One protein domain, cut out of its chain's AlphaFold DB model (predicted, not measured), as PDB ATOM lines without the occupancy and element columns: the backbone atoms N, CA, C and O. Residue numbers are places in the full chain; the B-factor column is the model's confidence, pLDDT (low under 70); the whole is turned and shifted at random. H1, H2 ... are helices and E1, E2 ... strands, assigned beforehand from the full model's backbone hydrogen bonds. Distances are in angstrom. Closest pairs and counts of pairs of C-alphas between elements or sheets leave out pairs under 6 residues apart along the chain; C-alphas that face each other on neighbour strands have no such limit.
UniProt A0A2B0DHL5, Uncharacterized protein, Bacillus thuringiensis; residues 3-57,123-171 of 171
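AT A GLANCE: This is residues 3 to 57 and 123 to 171 of the 171 residues of an uncharacterized protein of Bacillus thuringiensis (UniProt A0A2B0DHL5). The domain has two lobes joined by one long strand, E6: a small closed barrel of six strands, E1, E2, E6, E3, E4 and E5, and beyond it a three-stranded sheet in which E7 and E8 pair with the far part of E6. The helix H1 packs over one face of that smaller sheet, outside the barrel, and runs along E6. The printed part has 104 residues, with eight named strands and one named helix in the order E1 E2 E3 E4 E5 E6 E7 H1 E8; the class is mostly strand and the pairing is mixed. The whole is only just compact, close to loose, with a radius of gyration of the C-alphas of 15.3 A, and is elongated, spanning 46 by 28 by 23 A.

HOW THE PARTS SIT: Round the ring run E1, residues 3 to 5, E2, residues 11 to 14, E6, residues 123 to 134, E3, residues 24 to 28, E4, residues 37 to 45, and E5, residues 48 to 56, and back to E1. E3, E4 and E5 form a meander, each strand the antiparallel neighbour of the one before; N 25 and O 39 are 2.9 A apart, N 42 and O 50 2.8 A. E5 and E1 are parallel, with N 49 and O 4 at 2.8 A. The hairpin of E1 and E2 has N 3 and O 13 at 2.9 A. E6 is staggered: it is parallel to E3, with N 28 and O 124 at 2.8 A, and antiparallel to E2, with N 127 and O 12 at 2.8 A. Farther along, E6 is antiparallel to E7, residues 140 to 146, with N 130 and O 144 at 2.8 A, and to E8, residues 166 to 170, with N 133 and O 167 at 2.9 A. E7 and E8 lie on opposite sides of E6. H1, residues 149 to 161, is on the sheet at a height of 8.9 A, and on the local plane its line and that of E6 stand at 3 degrees. The closest C-alphas of H1 and E8 are those of Arg 160 and Tyr 168, 6.1 A apart. In H1 every O i to N i+4 pair is within hydrogen-bond range.

IN THESE COORDINATES: E1 begins at C-alpha 3 (6.448, 44.999, 31.740). E4 and E5 each measure 22.2 A from first to last C-alpha; E4 bends by 64 degrees at residue 42 and E5 by 51 degrees at residue 53. E6 measures 35.3 A, from C-alpha 123 (5.357, 52.227, 42.094) to C-alpha 134 (-1.847, 22.160, 24.975). H1 measures 18.8 A and E7 17.8 A. E8 ends at C-alpha 170 (-0.910, 30.637, 37.350).

THE WHOLE: The two C-alphas farthest apart, those of Glu 22 and Lys 163, are 46.3 A apart. Residues 58 to 122 are not printed, and C-alphas 57 and 123 are 16.5 A apart across this cut. Of the links that are printed whole, none is long. Mean pLDDT of the printed part is 84.8; residues 6 to 10, 33 to 34, 57, 136 to 138 and 171 are under 70.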
ATOM      1  N   TYR A   3       5.087  45.520  31.677       87.12
ATOM      2  CA  TYR A   3       6.448  44.999  31.740       87.12
ATOM      3  C   TYR A   3       6.486  43.613  32.396       87.12
ATOM      4  O   TYR A   3       5.660  43.275  33.236       87.12
ATOM      5  N   LYS A   4       7.466  42.790  32.032       85.19
ATOM      6  CA  LYS A   4       7.679  41.444  32.579       85.19
ATOM      7  C   LYS A   4       9.019  41.381  33.295       85.19
ATOM      8  O   LYS A   4      10.023  41.683  32.658       85.19
ATOM      9  N   THR A   5       9.045  40.975  34.567       83.38
ATOM     10  CA  THR A   5      10.269  40.964  35.388       83.38
ATOM     11  C   THR A   5      10.796  39.561  35.716       83.38
ATOM     12  O   THR A   5      10.039  38.604  35.887       83.38
ATOM     13  N   GLU A   6      12.123  39.431  35.811       68.19
ATOM     14  CA  GLU A   6      12.863  38.174  36.022       68.19
ATOM     15  C   GLU A   6      13.182  37.875  37.498       68.19
ATOM     16  O   GLU A   6      14.202  37.269  37.798       68.19
ATOM     17  N   LEU A   7      12.329  38.279  38.442       66.19
ATOM     18  CA  LEU A   7      12.575  37.978  39.864       66.19
ATOM     19  C   LEU A   7      12.484  36.484  40.176       66.19
ATOM     20  O   LEU A   7      13.287  35.974  40.941       66.19
ATOM     21  N   ASP A   8      11.609  35.797  39.444       64.88
ATOM     22  CA  ASP A   8      11.595  34.341  39.287       64.88
ATOM     23  C   ASP A   8      11.305  33.954  37.815       64.88
ATOM     24  O   ASP A   8      11.237  32.788  37.440       64.88
ATOM     25  N   GLY A   9      11.080  34.942  36.941       58.78
ATOM     26  CA  GLY A   9      10.560  34.764  35.580       58.78
ATOM     27  C   GLY A   9       9.028  34.749  35.484       58.78
ATOM     28  O   GLY A   9       8.499  34.524  34.393       58.78
ATOM     29  N   PHE A  10       8.318  34.983  36.593       64.44
ATOM     30  CA  PHE A  10       6.862  34.815  36.700       64.44
ATOM     31  C   PHE A  10       6.076  36.125  36.882       64.44
ATOM     32  O   PHE A  10       4.907  36.159  36.509       64.44
ATOM     33  N   ARG A  11       6.690  37.195  37.409       76.75
ATOM     34  CA  ARG A  11       5.970  38.440  37.723       76.75
ATOM     35  C   ARG A  11       5.775  39.297  36.469       76.75
ATOM     36  O   ARG A  11       6.737  39.692  35.805       76.75
ATOM     37  N   THR A  12       4.519  39.597  36.172       85.62
ATOM     38  CA  THR A  12       4.124  40.608  35.191       85.62
ATOM     39  C   THR A  12       3.720  41.835  35.980       85.62
ATOM     40  O   THR A  12       2.914  41.720  36.890       85.62
ATOM     41  N   ILE A  13       4.274  42.995  35.660       87.31
ATOM     42  CA  ILE A  13       3.961  44.238  36.357       87.31
ATOM     43  C   ILE A  13       3.351  45.240  35.388       87.31
ATOM     44  O   ILE A  13       3.699  45.298  34.203       87.31
ATOM     45  N   TYR A  14       2.437  46.043  35.903       87.50
ATOM     46  CA  TYR A  14       1.889  47.180  35.194       87.50
ATOM     47  C   TYR A  14       2.411  48.478  35.799       87.50
ATOM     48  O   TYR A  14       2.536  48.611  37.017       87.50
ATOM     49  N   SER A  15       2.722  49.422  34.917       85.62
ATOM     50  CA  SER A  15       3.102  50.783  35.272       85.62
ATOM     51  C   SER A  15       2.365  51.747  34.358       85.62
ATOM     52  O   SER A  15       2.331  51.545  33.138       85.62
ATOM     53  N   GLU A  16       1.781  52.795  34.924       83.88
ATOM     54  CA  GLU A  16       1.238  53.907  34.136       83.88
ATOM     55  C   GLU A  16       2.372  54.735  33.524       83.88
ATOM     56  O   GLU A  16       2.284  55.154  32.370       83.88
ATOM     57  N   ASP A  17       3.486  54.836  34.248       86.12
ATOM     58  CA  ASP A  17       4.678  55.557  33.827       86.12
ATOM     59  C   ASP A  17       5.643  54.689  33.016       86.12
ATOM     60  O   ASP A  17       5.727  53.463  33.174       86.12
ATOM     61  N   ALA A  18       6.419  55.349  32.154       89.06
ATOM     62  CA  ALA A  18       7.539  54.722  31.470       89.06
ATOM     63  C   ALA A  18       8.654  54.403  32.472       89.06
ATOM     64  O   ALA A  18       9.139  55.284  33.183       89.06
ATOM     65  N   ILE A  19       9.092  53.146  32.481       91.81
ATOM     66  CA  ILE A  19      10.232  52.714  33.287       91.81
ATOM     67  C   ILE A  19      11.495  52.835  32.434       91.81
ATOM     68  O   ILE A  19      11.504  52.443  31.267       91.81
ATOM     69  N   ASN A  20      12.566  53.360  33.022       92.44
ATOM     70  CA  ASN A  20      13.870  53.552  32.400       92.44
ATOM     71  C   ASN A  20      14.950  52.708  33.100       92.44
ATOM     72  O   ASN A  20      14.815  52.371  34.279       92.44
ATOM     73  N   PRO A  21      16.058  52.384  32.407       93.00
ATOM     74  CA  PRO A  21      17.228  51.792  33.045       93.00
ATOM     75  C   PRO A  21      17.748  52.644  34.211       93.00
ATOM     76  O   PRO A  21      17.601  53.863  34.218       93.00
ATOM     77  N   GLU A  22      18.372  51.987  35.186       93.00
ATOM     78  CA  GLU A  22      18.915  52.559  36.426       93.00
ATOM     79  C   GLU A  22      17.888  53.159  37.399       93.00
ATOM     80  O   GLU A  22      18.267  53.494  38.524       93.00
ATOM     81  N   GLN A  23      16.602  53.225  37.033       93.56
ATOM     82  CA  GLN A  23      15.539  53.619  37.953       93.56
ATOM     83  C   GLN A  23      15.290  52.556  39.021       93.56
ATOM     84  O   GLN A  23      15.525  51.358  38.827       93.56
ATOM     85  N   TYR A  24      14.781  53.018  40.158       94.06
ATOM     86  CA  TYR A  24      14.276  52.147  41.202       94.06
ATOM     87  C   TYR A  24      12.778  51.936  41.026       94.06
ATOM     88  O   TYR A  24      12.052  52.857  40.651       94.06
ATOM     89  N   ILE A  25      12.323  50.722  41.310       92.06
ATOM     90  CA  ILE A  25      10.905  50.376  41.312       92.06
ATOM     91  C   ILE A  25      10.563  49.596  42.574       92.06
ATOM     92  O   ILE A  25      11.388  48.830  43.081       92.06
ATOM     93  N   THR A  26       9.333  49.760  43.038       90.19
ATOM     94  CA  THR A  26       8.702  48.832  43.978       90.19
ATOM     95  C   THR A  26       7.538  48.141  43.281       90.19
ATOM     96  O   THR A  26       6.923  48.702  42.366       90.19
ATOM     97  N   ILE A  27       7.254  46.910  43.687       87.56
ATOM     98  CA  ILE A  27       6.158  46.114  43.139       87.56
ATOM     99  C   ILE A  27       5.165  45.897  44.271       87.56
ATOM    100  O   ILE A  27       5.449  45.141  45.194       87.56
ATOM    101  N   TYR A  28       4.018  46.557  44.190       85.06
ATOM    102  CA  TYR A  28       2.903  46.296  45.083       85.06
ATOM    103  C   TYR A  28       2.185  45.012  44.649       85.06
ATOM    104  O   TYR A  28       1.877  44.832  43.468       85.06
ATOM    105  N   ASP A  29       1.933  44.123  45.605       81.31
ATOM    106  CA  ASP A  29       1.179  42.884  45.423       81.31
ATOM    107  C   ASP A  29       0.074  42.826  46.480       81.31
ATOM    108  O   ASP A  29       0.365  42.908  47.673       81.31
ATOM    109  N   GLU A  30      -1.182  42.662  46.052       77.50
ATOM    110  CA  GLU A  30      -2.347  42.593  46.949       77.50
ATOM    111  C   GLU A  30      -2.239  41.450  47.976       77.50
ATOM    112  O   GLU A  30      -2.857  41.499  49.037       77.50
ATOM    113  N   ILE A  31      -1.476  40.395  47.673       81.12
ATOM    114  CA  ILE A  31      -1.280  39.250  48.575       81.12
ATOM    115  C   ILE A  31      -0.179  39.539  49.602       81.12
ATOM    116  O   ILE A  31      -0.216  39.020  50.719       81.12
ATOM    117  N   TYR A  32       0.805  40.353  49.223       75.56
ATOM    118  CA  TYR A  32       2.015  40.615  49.994       75.56
ATOM    119  C   TYR A  32       2.173  42.116  50.241       75.56
ATOM    120  O   TYR A  32       3.209  42.699  49.937       75.56
ATOM    121  N   GLU A  33       1.146  42.751  50.811       69.62
ATOM    122  CA  GLU A  33       1.126  44.205  51.038       69.62
ATOM    123  C   GLU A  33       2.245  44.707  51.968       69.62
ATOM    124  O   GLU A  33       2.595  45.889  51.944       69.62
ATOM    125  N   ASP A  34       2.806  43.802  52.774       67.62
ATOM    126  CA  ASP A  34       3.926  44.061  53.678       67.62
ATOM    127  C   ASP A  34       5.300  43.828  53.018       67.62
ATOM    128  O   ASP A  34       6.335  44.148  53.612       67.62
ATOM    129  N   ASP A  35       5.340  43.296  51.790       72.56
ATOM    130  CA  ASP A  35       6.580  43.093  51.040       72.56
ATOM    131  C   ASP A  35       7.097  44.430  50.501       72.56
ATOM    132  O   ASP A  35       6.770  44.897  49.409       72.56
ATOM    133  N   ASN A  36       7.938  45.071  51.306       78.06
ATOM    134  CA  ASN A  36       8.628  46.297  50.938       78.06
ATOM    135  C   ASN A  36       9.927  45.945  50.206       78.06
ATOM    136  O   ASN A  36      11.031  46.117  50.742       78.06
ATOM    137  N   ALA A  37       9.791  45.466  48.968       87.75
ATOM    138  CA  ALA A  37      10.909  45.132  48.096       87.75
ATOM    139  C   ALA A  37      11.251  46.270  47.119       87.75
ATOM    140  O   ALA A  37      10.466  46.628  46.243       87.75
ATOM    141  N   LEU A  38      12.470  46.801  47.229       91.38
ATOM    142  CA  LEU A  38      13.027  47.764  46.281       91.38
ATOM    143  C   LEU A  38      13.903  47.049  45.261       91.38
ATOM    144  O   LEU A  38      14.860  46.352  45.619       91.38
ATOM    145  N   PHE A  39      13.644  47.313  43.988       92.25
ATOM    146  CA  PHE A  39      14.423  46.794  42.876       92.25
ATOM    147  C   PHE A  39      15.093  47.924  42.110       92.25
ATOM    148  O   PHE A  39      14.552  49.020  41.995       92.25
ATOM    149  N   LYS A  40      16.267  47.642  41.544       93.88
ATOM    150  CA  LYS A  40      16.936  48.526  40.589       93.88
ATOM    151  C   LYS A  40      16.851  47.927  39.197       93.88
ATOM    152  O   LYS A  40      17.324  46.809  38.982       93.88
ATOM    153  N   VAL A  41      16.294  48.681  38.258       92.94
ATOM    154  CA  VAL A  41      16.178  48.293  36.852       92.94
ATOM    155  C   VAL A  41      17.558  48.341  36.209       92.94
ATOM    156  O   VAL A  41      18.220  49.375  36.215       92.94
ATOM    157  N   LYS A  42      18.015  47.214  35.665       93.31
ATOM    158  CA  LYS A  42      19.320  47.085  35.001       93.31
ATOM    159  C   LYS A  42      19.221  47.341  33.510       93.31
ATOM    160  O   LYS A  42      20.052  48.037  32.940       93.31
ATOM    161  N   ASN A  43      18.221  46.747  32.873       91.06
ATOM    162  CA  ASN A  43      17.976  46.904  31.449       91.06
ATOM    163  C   ASN A  43      16.500  46.665  31.123       91.06
ATOM    164  O   ASN A  43      15.750  46.082  31.909       91.06
ATOM    165  N   ILE A  44      16.106  47.151  29.947       90.31
ATOM    166  CA  ILE A  44      14.761  47.012  29.399       90.31
ATOM    167  C   ILE A  44      14.905  46.600  27.935       90.31
ATOM    168  O   ILE A  44      15.656  47.224  27.184       90.31
ATOM    169  N   HIS A  45      14.199  45.547  27.530       89.31
ATOM    170  CA  HIS A  45      14.170  45.076  26.149       89.31
ATOM    171  C   HIS A  45      12.729  44.796  25.717       89.31
ATOM    172  O   HIS A  45      12.136  43.777  26.079       89.31
ATOM    173  N   GLY A  46      12.151  45.724  24.951       87.62
ATOM    174  CA  GLY A  46      10.721  45.706  24.647       87.62
ATOM    175  C   GLY A  46       9.900  45.833  25.932       87.62
ATOM    176  O   GLY A  46      10.058  46.798  26.674       87.62
ATOM    177  N   ASN A  47       9.055  44.842  26.210       86.00
ATOM    178  CA  ASN A  47       8.290  44.745  27.454       86.00
ATOM    179  C   ASN A  47       8.997  43.923  28.546       86.00
ATOM    180  O   ASN A  47       8.428  43.717  29.610       86.00
ATOM    181  N   LYS A  48      10.212  43.414  28.322       87.50
ATOM    182  CA  LYS A  48      10.963  42.689  29.356       87.50
ATOM    183  C   LYS A  48      11.799  43.659  30.180       87.50
ATOM    184  O   LYS A  48      12.484  44.516  29.625       87.50
ATOM    185  N   LEU A  49      11.756  43.485  31.491       89.25
ATOM    186  CA  LEU A  49      12.418  44.302  32.491       89.25
ATOM    187  C   LEU A  49      13.319  43.410  33.343       89.25
ATOM    188  O   LEU A  49      12.847  42.529  34.053       89.25
ATOM    189  N   ASN A  50      14.626  43.638  33.292       90.06
ATOM    190  CA  ASN A  50      15.547  42.993  34.217       90.06
ATOM    191  C   ASN A  50      15.774  43.935  35.397       90.06
ATOM    192  O   ASN A  50      16.312  45.033  35.225       90.06
ATOM    193  N   ALA A  51      15.363  43.511  36.589       90.00
ATOM    194  CA  ALA A  51      15.576  44.261  37.811       90.00
ATOM    195  C   ALA A  51      16.236  43.390  38.876       90.00
ATOM    196  O   ALA A  51      15.937  42.208  39.024       90.00
ATOM    197  N   THR A  52      17.149  43.991  39.628       91.00
ATOM    198  CA  THR A  52      17.862  43.323  40.718       91.00
ATOM    199  C   THR A  52      17.290  43.777  42.047       91.00
ATOM    200  O   THR A  52      17.139  44.981  42.265       91.00
ATOM    201  N   LEU A  53      17.019  42.829  42.944       89.81
ATOM    202  CA  LEU A  53      16.622  43.136  44.312       89.81
ATOM    203  C   LEU A  53      17.732  43.926  45.010       89.81
ATOM    204  O   LEU A  53      18.864  43.462  45.130       89.81
ATOM    205  N   VAL A  54      17.396  45.128  45.461       90.12
ATOM    206  CA  VAL A  54      18.296  45.994  46.227       90.12
ATOM    207  C   VAL A  54      18.096  45.731  47.709       90.12
ATOM    208  O   VAL A  54      19.070  45.574  48.449       90.12
ATOM    209  N   LYS A  55      16.836  45.691  48.154       84.69
ATOM    210  CA  LYS A  55      16.519  45.521  49.566       84.69
ATOM    211  C   LYS A  55      15.088  45.037  49.785       84.69
ATOM    212  O   LYS A  55      14.178  45.551  49.153       84.69
ATOM    213  N   VAL A  56      14.920  44.117  50.731       76.38
ATOM    214  CA  VAL A  56      13.647  43.827  51.410       76.38
ATOM    215  C   VAL A  56      13.871  44.143  52.874       76.38
ATOM    216  O   VAL A  56      14.874  43.685  53.437       76.38
ATOM    217  N   LEU A  57      13.008  44.948  53.483       65.62
ATOM    218  CA  LEU A  57      13.127  45.249  54.904       65.62
ATOM    219  C   LEU A  57      11.784  45.362  55.602       65.62
ATOM    220  O   LEU A  57      10.880  46.046  55.130       65.62
ATOM    221  N   ALA A 123       6.251  53.263  41.599       88.75
ATOM    222  CA  ALA A 123       5.357  52.227  42.094       88.75
ATOM    223  C   ALA A 123       4.726  51.480  40.918       88.75
ATOM    224  O   ALA A 123       4.173  52.084  40.004       88.75
ATOM    225  N   THR A 124       4.816  50.156  40.946       89.50
ATOM    226  CA  THR A 124       4.210  49.276  39.943       89.50
ATOM    227  C   THR A 124       3.298  48.274  40.632       89.50
ATOM    228  O   THR A 124       3.478  47.989  41.815       89.50
ATOM    229  N   VAL A 125       2.325  47.740  39.902       89.00
ATOM    230  CA  VAL A 125       1.359  46.772  40.436       89.00
ATOM    231  C   VAL A 125       1.625  45.406  39.818       89.00
ATOM    232  O   VAL A 125       1.824  45.303  38.603       89.00
ATOM    233  N   ASN A 126       1.663  44.362  40.643       87.25
ATOM    234  CA  ASN A 126       1.763  42.991  40.163       87.25
ATOM    235  C   ASN A 126       0.456  42.572  39.471       87.25
ATOM    236  O   ASN A 126      -0.635  42.836  39.961       87.25
ATOM    237  N   MET A 127       0.580  41.891  38.338       88.25
ATOM    238  CA  MET A 127      -0.528  41.370  37.546       88.25
ATOM    239  C   MET A 127      -0.465  39.841  37.528       88.25
ATOM    240  O   MET A 127       0.588  39.235  37.303       88.25
ATOM    241  N   TYR A 128      -1.613  39.193  37.663       86.12
ATOM    242  CA  TYR A 128      -1.739  37.742  37.703       86.12
ATOM    243  C   TYR A 128      -1.944  37.197  36.290       86.12
ATOM    244  O   TYR A 128      -2.987  37.387  35.662       86.12
ATOM    245  N   THR A 129      -0.918  36.521  35.767       86.19
ATOM    246  CA  THR A 129      -0.939  35.941  34.416       86.19
ATOM    247  C   THR A 129      -1.344  34.468  34.467       86.19
ATOM    248  O   THR A 129      -0.658  33.644  35.076       86.19
ATOM    249  N   ILE A 130      -2.438  34.127  33.791       88.31
ATOM    250  CA  ILE A 130      -2.879  32.753  33.552       88.31
ATOM    251  C   ILE A 130      -2.214  32.250  32.271       88.31
ATOM    252  O   ILE A 130      -2.316  32.871  31.211       88.31
ATOM    253  N   TYR A 131      -1.566  31.094  32.365       88.19
ATOM    254  CA  TYR A 131      -0.970  30.393  31.235       88.19
ATOM    255  C   TYR A 131      -1.797  29.166  30.870       88.19
ATOM    256  O   TYR A 131      -2.374  28.518  31.749       88.19
ATOM    257  N   ARG A 132      -1.795  28.825  29.579       90.00
ATOM    258  CA  ARG A 132      -2.380  27.591  29.047       90.00
ATOM    259  C   ARG A 132      -1.320  26.705  28.395       90.00
ATOM    260  O   ARG A 132      -0.349  27.207  27.830       90.00
ATOM    261  N   TYR A 133      -1.531  25.396  28.456       88.56
ATOM    262  CA  TYR A 133      -0.660  24.369  27.882       88.56
ATOM    263  C   TYR A 133      -1.505  23.394  27.073       88.56
ATOM    264  O   TYR A 133      -2.505  22.895  27.584       88.56
ATOM    265  N   LYS A 134      -1.116  23.107  25.828       84.88
ATOM    266  CA  LYS A 134      -1.847  22.160  24.975       84.88
ATOM    267  C   LYS A 134      -1.434  20.713  25.286       84.88
ATOM    268  O   LYS A 134      -0.356  20.290  24.880       84.88
ATOM    269  N   GLY A 135      -2.280  19.950  25.978       70.31
ATOM    270  CA  GLY A 135      -2.013  18.551  26.356       70.31
ATOM    271  C   GLY A 135      -0.766  18.313  27.234       70.31
ATOM    272  O   GLY A 135      -0.085  19.240  27.678       70.31
ATOM    273  N   THR A 136      -0.444  17.040  27.503       57.97
ATOM    274  CA  THR A 136       0.752  16.643  28.271       57.97
ATOM    275  C   THR A 136       2.022  16.856  27.442       57.97
ATOM    276  O   THR A 136       2.396  15.996  26.648       57.97
ATOM    277  N   GLY A 137       2.672  18.009  27.631       59.69
ATOM    278  CA  GLY A 137       3.963  18.359  27.019       59.69
ATOM    279  C   GLY A 137       3.932  19.504  25.999       59.69
ATOM    280  O   GLY A 137       4.957  19.771  25.377       59.69
ATOM    281  N   GLY A 138       2.790  20.173  25.802       65.06
ATOM    282  CA  GLY A 138       2.671  21.265  24.832       65.06
ATOM    283  C   GLY A 138       3.305  22.590  25.255       65.06
ATOM    284  O   GLY A 138       3.588  22.839  26.429       65.06
ATOM    285  N   ASN A 139       3.479  23.464  24.258       77.81
ATOM    286  CA  ASN A 139       4.004  24.819  24.422       77.81
ATOM    287  C   ASN A 139       3.154  25.637  25.407       77.81
ATOM    288  O   ASN A 139       1.924  25.613  25.358       77.81
ATOM    289  N   GLN A 140       3.839  26.370  26.286       84.25
ATOM    290  CA  GLN A 140       3.241  27.335  27.204       84.25
ATOM    291  C   GLN A 140       2.851  28.607  26.451       84.25
ATOM    292  O   GLN A 140       3.696  29.211  25.791       84.25
ATOM    293  N   GLU A 141       1.617  29.067  26.633       86.44
ATOM    294  CA  GLU A 141       1.140  30.341  26.090       86.44
ATOM    295  C   GLU A 141       0.543  31.211  27.200       86.44
ATOM    296  O   GLU A 141      -0.140  30.711  28.097       86.44
ATOM    297  N   GLU A 142       0.800  32.520  27.146       86.00
ATOM    298  CA  GLU A 142       0.071  33.503  27.955       86.00
ATOM    299  C   GLU A 142      -1.373  33.560  27.448       86.00
ATOM    300  O   GLU A 142      -1.609  33.794  26.264       86.00
ATOM    301  N   PHE A 143      -2.338  33.301  28.331       88.50
ATOM    302  CA  PHE A 143      -3.754  33.270  27.970       88.50
ATOM    303  C   PHE A 143      -4.469  34.557  28.380       88.50
ATOM    304  O   PHE A 143      -5.157  35.169  27.569       88.50
ATOM    305  N   GLN A 144      -4.304  34.968  29.638       89.25
ATOM    306  CA  GLN A 144      -4.997  36.127  30.194       89.25
ATOM    307  C   GLN A 144      -4.181  36.760  31.327       89.25
ATOM    308  O   GLN A 144      -3.486  36.055  32.056       89.25
ATOM    309  N   ILE A 145      -4.282  38.081  31.481       86.62
ATOM    310  CA  ILE A 145      -3.638  38.863  32.543       86.62
ATOM    311  C   ILE A 145      -4.727  39.651  33.275       86.62
ATOM    312  O   ILE A 145      -5.570  40.265  32.623       86.62
ATOM    313  N   LEU A 146      -4.719  39.608  34.607       88.62
ATOM    314  CA  LEU A 146      -5.702  40.257  35.484       88.62
ATOM    315  C   LEU A 146      -4.970  41.022  36.595       88.62
ATOM    316  O   LEU A 146      -3.947  40.552  37.084       88.62
ATOM    317  N   ASP A 147      -5.463  42.202  36.959       86.62
ATOM    318  CA  ASP A 147      -4.892  43.086  37.992       86.62
ATOM    319  C   ASP A 147      -5.386  42.763  39.405       86.62
ATOM    320  O   ASP A 147      -4.730  43.123  40.374       86.62
ATOM    321  N   ASN A 148      -6.498  42.036  39.529       89.25
ATOM    322  CA  ASN A 148      -7.027  41.592  40.811       89.25
ATOM    323  C   ASN A 148      -6.818  40.090  41.038       89.25
ATOM    324  O   ASN A 148      -7.209  39.253  40.214       89.25
ATOM    325  N   TYR A 149      -6.262  39.725  42.197       86.94
ATOM    326  CA  TYR A 149      -5.965  38.324  42.503       86.94
ATOM    327  C   TYR A 149      -7.219  37.450  42.607       86.94
ATOM    328  O   TYR A 149      -7.246  36.316  42.118       86.94
ATOM    329  N   LYS A 150      -8.272  37.960  43.257       89.44
ATOM    330  CA  LYS A 150      -9.509  37.201  43.494       89.44
ATOM    331  C   LYS A 150     -10.210  36.905  42.176       89.44
ATOM    332  O   LYS A 150     -10.615  35.764  41.947       89.44
ATOM    333  N   ASP A 151     -10.286  37.894  41.295       90.94
ATOM    334  CA  ASP A 151     -10.868  37.722  39.963       90.94
ATOM    335  C   ASP A 151     -10.053  36.737  39.126       90.94
ATOM    336  O   ASP A 151     -10.614  35.846  38.480       90.94
ATOM    337  N   ALA A 152      -8.723  36.824  39.209       89.75
ATOM    338  CA  ALA A 152      -7.829  35.876  38.566       89.75
ATOM    339  C   ALA A 152      -8.052  34.438  39.052       89.75
ATOM    340  O   ALA A 152      -8.104  33.514  38.237       89.75
ATOM    341  N   LEU A 153      -8.212  34.229  40.362       90.56
ATOM    342  CA  LEU A 153      -8.481  32.910  40.940       90.56
ATOM    343  C   LEU A 153      -9.815  32.338  40.461       90.56
ATOM    344  O   LEU A 153      -9.881  31.175  40.053       90.56
ATOM    345  N   ILE A 154     -10.874  33.152  40.498       93.62
ATOM    346  CA  ILE A 154     -12.210  32.761  40.034       93.62
ATOM    347  C   ILE A 154     -12.140  32.353  38.562       93.62
ATOM    348  O   ILE A 154     -12.679  31.313  38.173       93.62
ATOM    349  N   GLN A 155     -11.450  33.148  37.748       94.12
ATOM    350  CA  GLN A 155     -11.280  32.875  36.330       94.12
ATOM    351  C   GLN A 155     -10.491  31.585  36.086       94.12
ATOM    352  O   GLN A 155     -10.909  30.755  35.279       94.12
ATOM    353  N   LEU A 156      -9.396  31.364  36.816       92.06
ATOM    354  CA  LEU A 156      -8.614  30.135  36.714       92.06
ATOM    355  C   LEU A 156      -9.439  28.890  37.075       92.06
ATOM    356  O   LEU A 156      -9.325  27.869  36.398       92.06
ATOM    357  N   SER A 157     -10.280  28.967  38.113       92.31
ATOM    358  CA  SER A 157     -11.174  27.863  38.490       92.31
ATOM    359  C   SER A 157     -12.146  27.525  37.361       92.31
ATOM    360  O   SER A 157     -12.238  26.368  36.961       92.31
ATOM    361  N   LYS A 158     -12.795  28.543  36.778       93.62
ATOM    362  CA  LYS A 158     -13.719  28.366  35.646       93.62
ATOM    363  C   LYS A 158     -13.037  27.721  34.442       93.62
ATOM    364  O   LYS A 158     -13.617  26.840  33.821       93.62
ATOM    365  N   LEU A 159     -11.816  28.145  34.111       92.38
ATOM    366  CA  LEU A 159     -11.056  27.584  32.989       92.38
ATOM    367  C   LEU A 159     -10.708  26.108  33.213       92.38
ATOM    368  O   LEU A 159     -10.783  25.318  32.282       92.38
ATOM    369  N   ARG A 160     -10.384  25.704  34.446       89.44
ATOM    370  CA  ARG A 160     -10.079  24.300  34.781       89.44
ATOM    371  C   ARG A 160     -11.290  23.367  34.733       89.44
ATOM    372  O   ARG A 160     -11.112  22.159  34.618       89.44
ATOM    373  N   GLU A 161     -12.499  23.908  34.847       90.62
ATOM    374  CA  GLU A 161     -13.746  23.148  34.696       90.62
ATOM    375  C   GLU A 161     -14.122  22.927  33.222       90.62
ATOM    376  O   GLU A 161     -14.927  22.041  32.913       90.62
ATOM    377  N   GLN A 162     -13.543  23.707  32.302       87.56
ATOM    378  CA  GLN A 162     -13.763  23.524  30.873       87.56
ATOM    379  C   GLN A 162     -13.109  22.219  30.416       87.56
ATOM    380  O   GLN A 162     -11.960  21.924  30.724       87.56
ATOM    381  N   LYS A 163     -13.865  21.418  29.662       80.31
ATOM    382  CA  LYS A 163     -13.353  20.212  29.002       80.31
ATOM    383  C   LYS A 163     -12.810  20.583  27.626       80.31
ATOM    384  O   LYS A 163     -13.395  20.206  26.613       80.31
ATOM    385  N   ASP A 164     -11.752  21.383  27.608       81.12
ATOM    386  CA  ASP A 164     -10.960  21.657  26.413       81.12
ATOM    387  C   ASP A 164      -9.642  20.855  26.435       81.12
ATOM    388  O   ASP A 164      -9.337  20.147  27.395       81.12
ATOM    389  N   ASP A 165      -8.865  20.911  25.350       84.12
ATOM    390  CA  ASP A 165      -7.569  20.216  25.246       84.12
ATOM    391  C   ASP A 165      -6.425  20.978  25.963       84.12
ATOM    392  O   ASP A 165      -5.241  20.793  25.638       84.12
ATOM    393  N   TYR A 166      -6.753  21.870  26.908       88.25
ATOM    394  CA  TYR A 166      -5.798  22.756  27.565       88.25
ATOM    395  C   TYR A 166      -5.735  22.555  29.081       88.25
ATOM    396  O   TYR A 166      -6.701  22.252  29.769       88.25
ATOM    397  N   PHE A 167      -4.541  22.767  29.626       87.50
ATOM    398  CA  PHE A 167      -4.306  22.861  31.060       87.50
ATOM    399  C   PHE A 167      -3.998  24.310  31.438       87.50
ATOM    400  O   PHE A 167      -3.103  24.914  30.845       87.50
ATOM    401  N   TYR A 168      -4.699  24.851  32.440       89.31
ATOM    402  CA  TYR A 168      -4.561  26.242  32.887       89.31
ATOM    403  C   TYR A 168      -3.961  26.350  34.294       89.31
ATOM    404  O   TYR A 168      -4.368  25.650  35.234       89.31
ATOM    405  N   ARG A 169      -3.020  27.280  34.477       86.25
ATOM    406  CA  ARG A 169      -2.449  27.615  35.789       86.25
ATOM    407  C   ARG A 169      -1.953  29.057  35.851       86.25
ATOM    408  O   ARG A 169      -1.555  29.620  34.833       86.25
ATOM    409  N   PHE A 170      -1.907  29.611  37.059       82.38
ATOM    410  CA  PHE A 170      -0.910  30.637  37.350       82.38
ATOM    411  C   PHE A 170       0.476  30.027  37.192       82.38
ATOM    412  O   PHE A 170       0.650  28.819  37.378       82.38
ATOM    413  N   ARG A 171       1.430  30.843  36.769       63.75
ATOM    414  CA  ARG A 171       2.802  30.381  36.628       63.75
ATOM    415  C   ARG A 171       3.380  30.119  38.015       63.75
ATOM    416  O   ARG A 171       3.186  30.990  38.885       63.75
TER     417      ARG A 171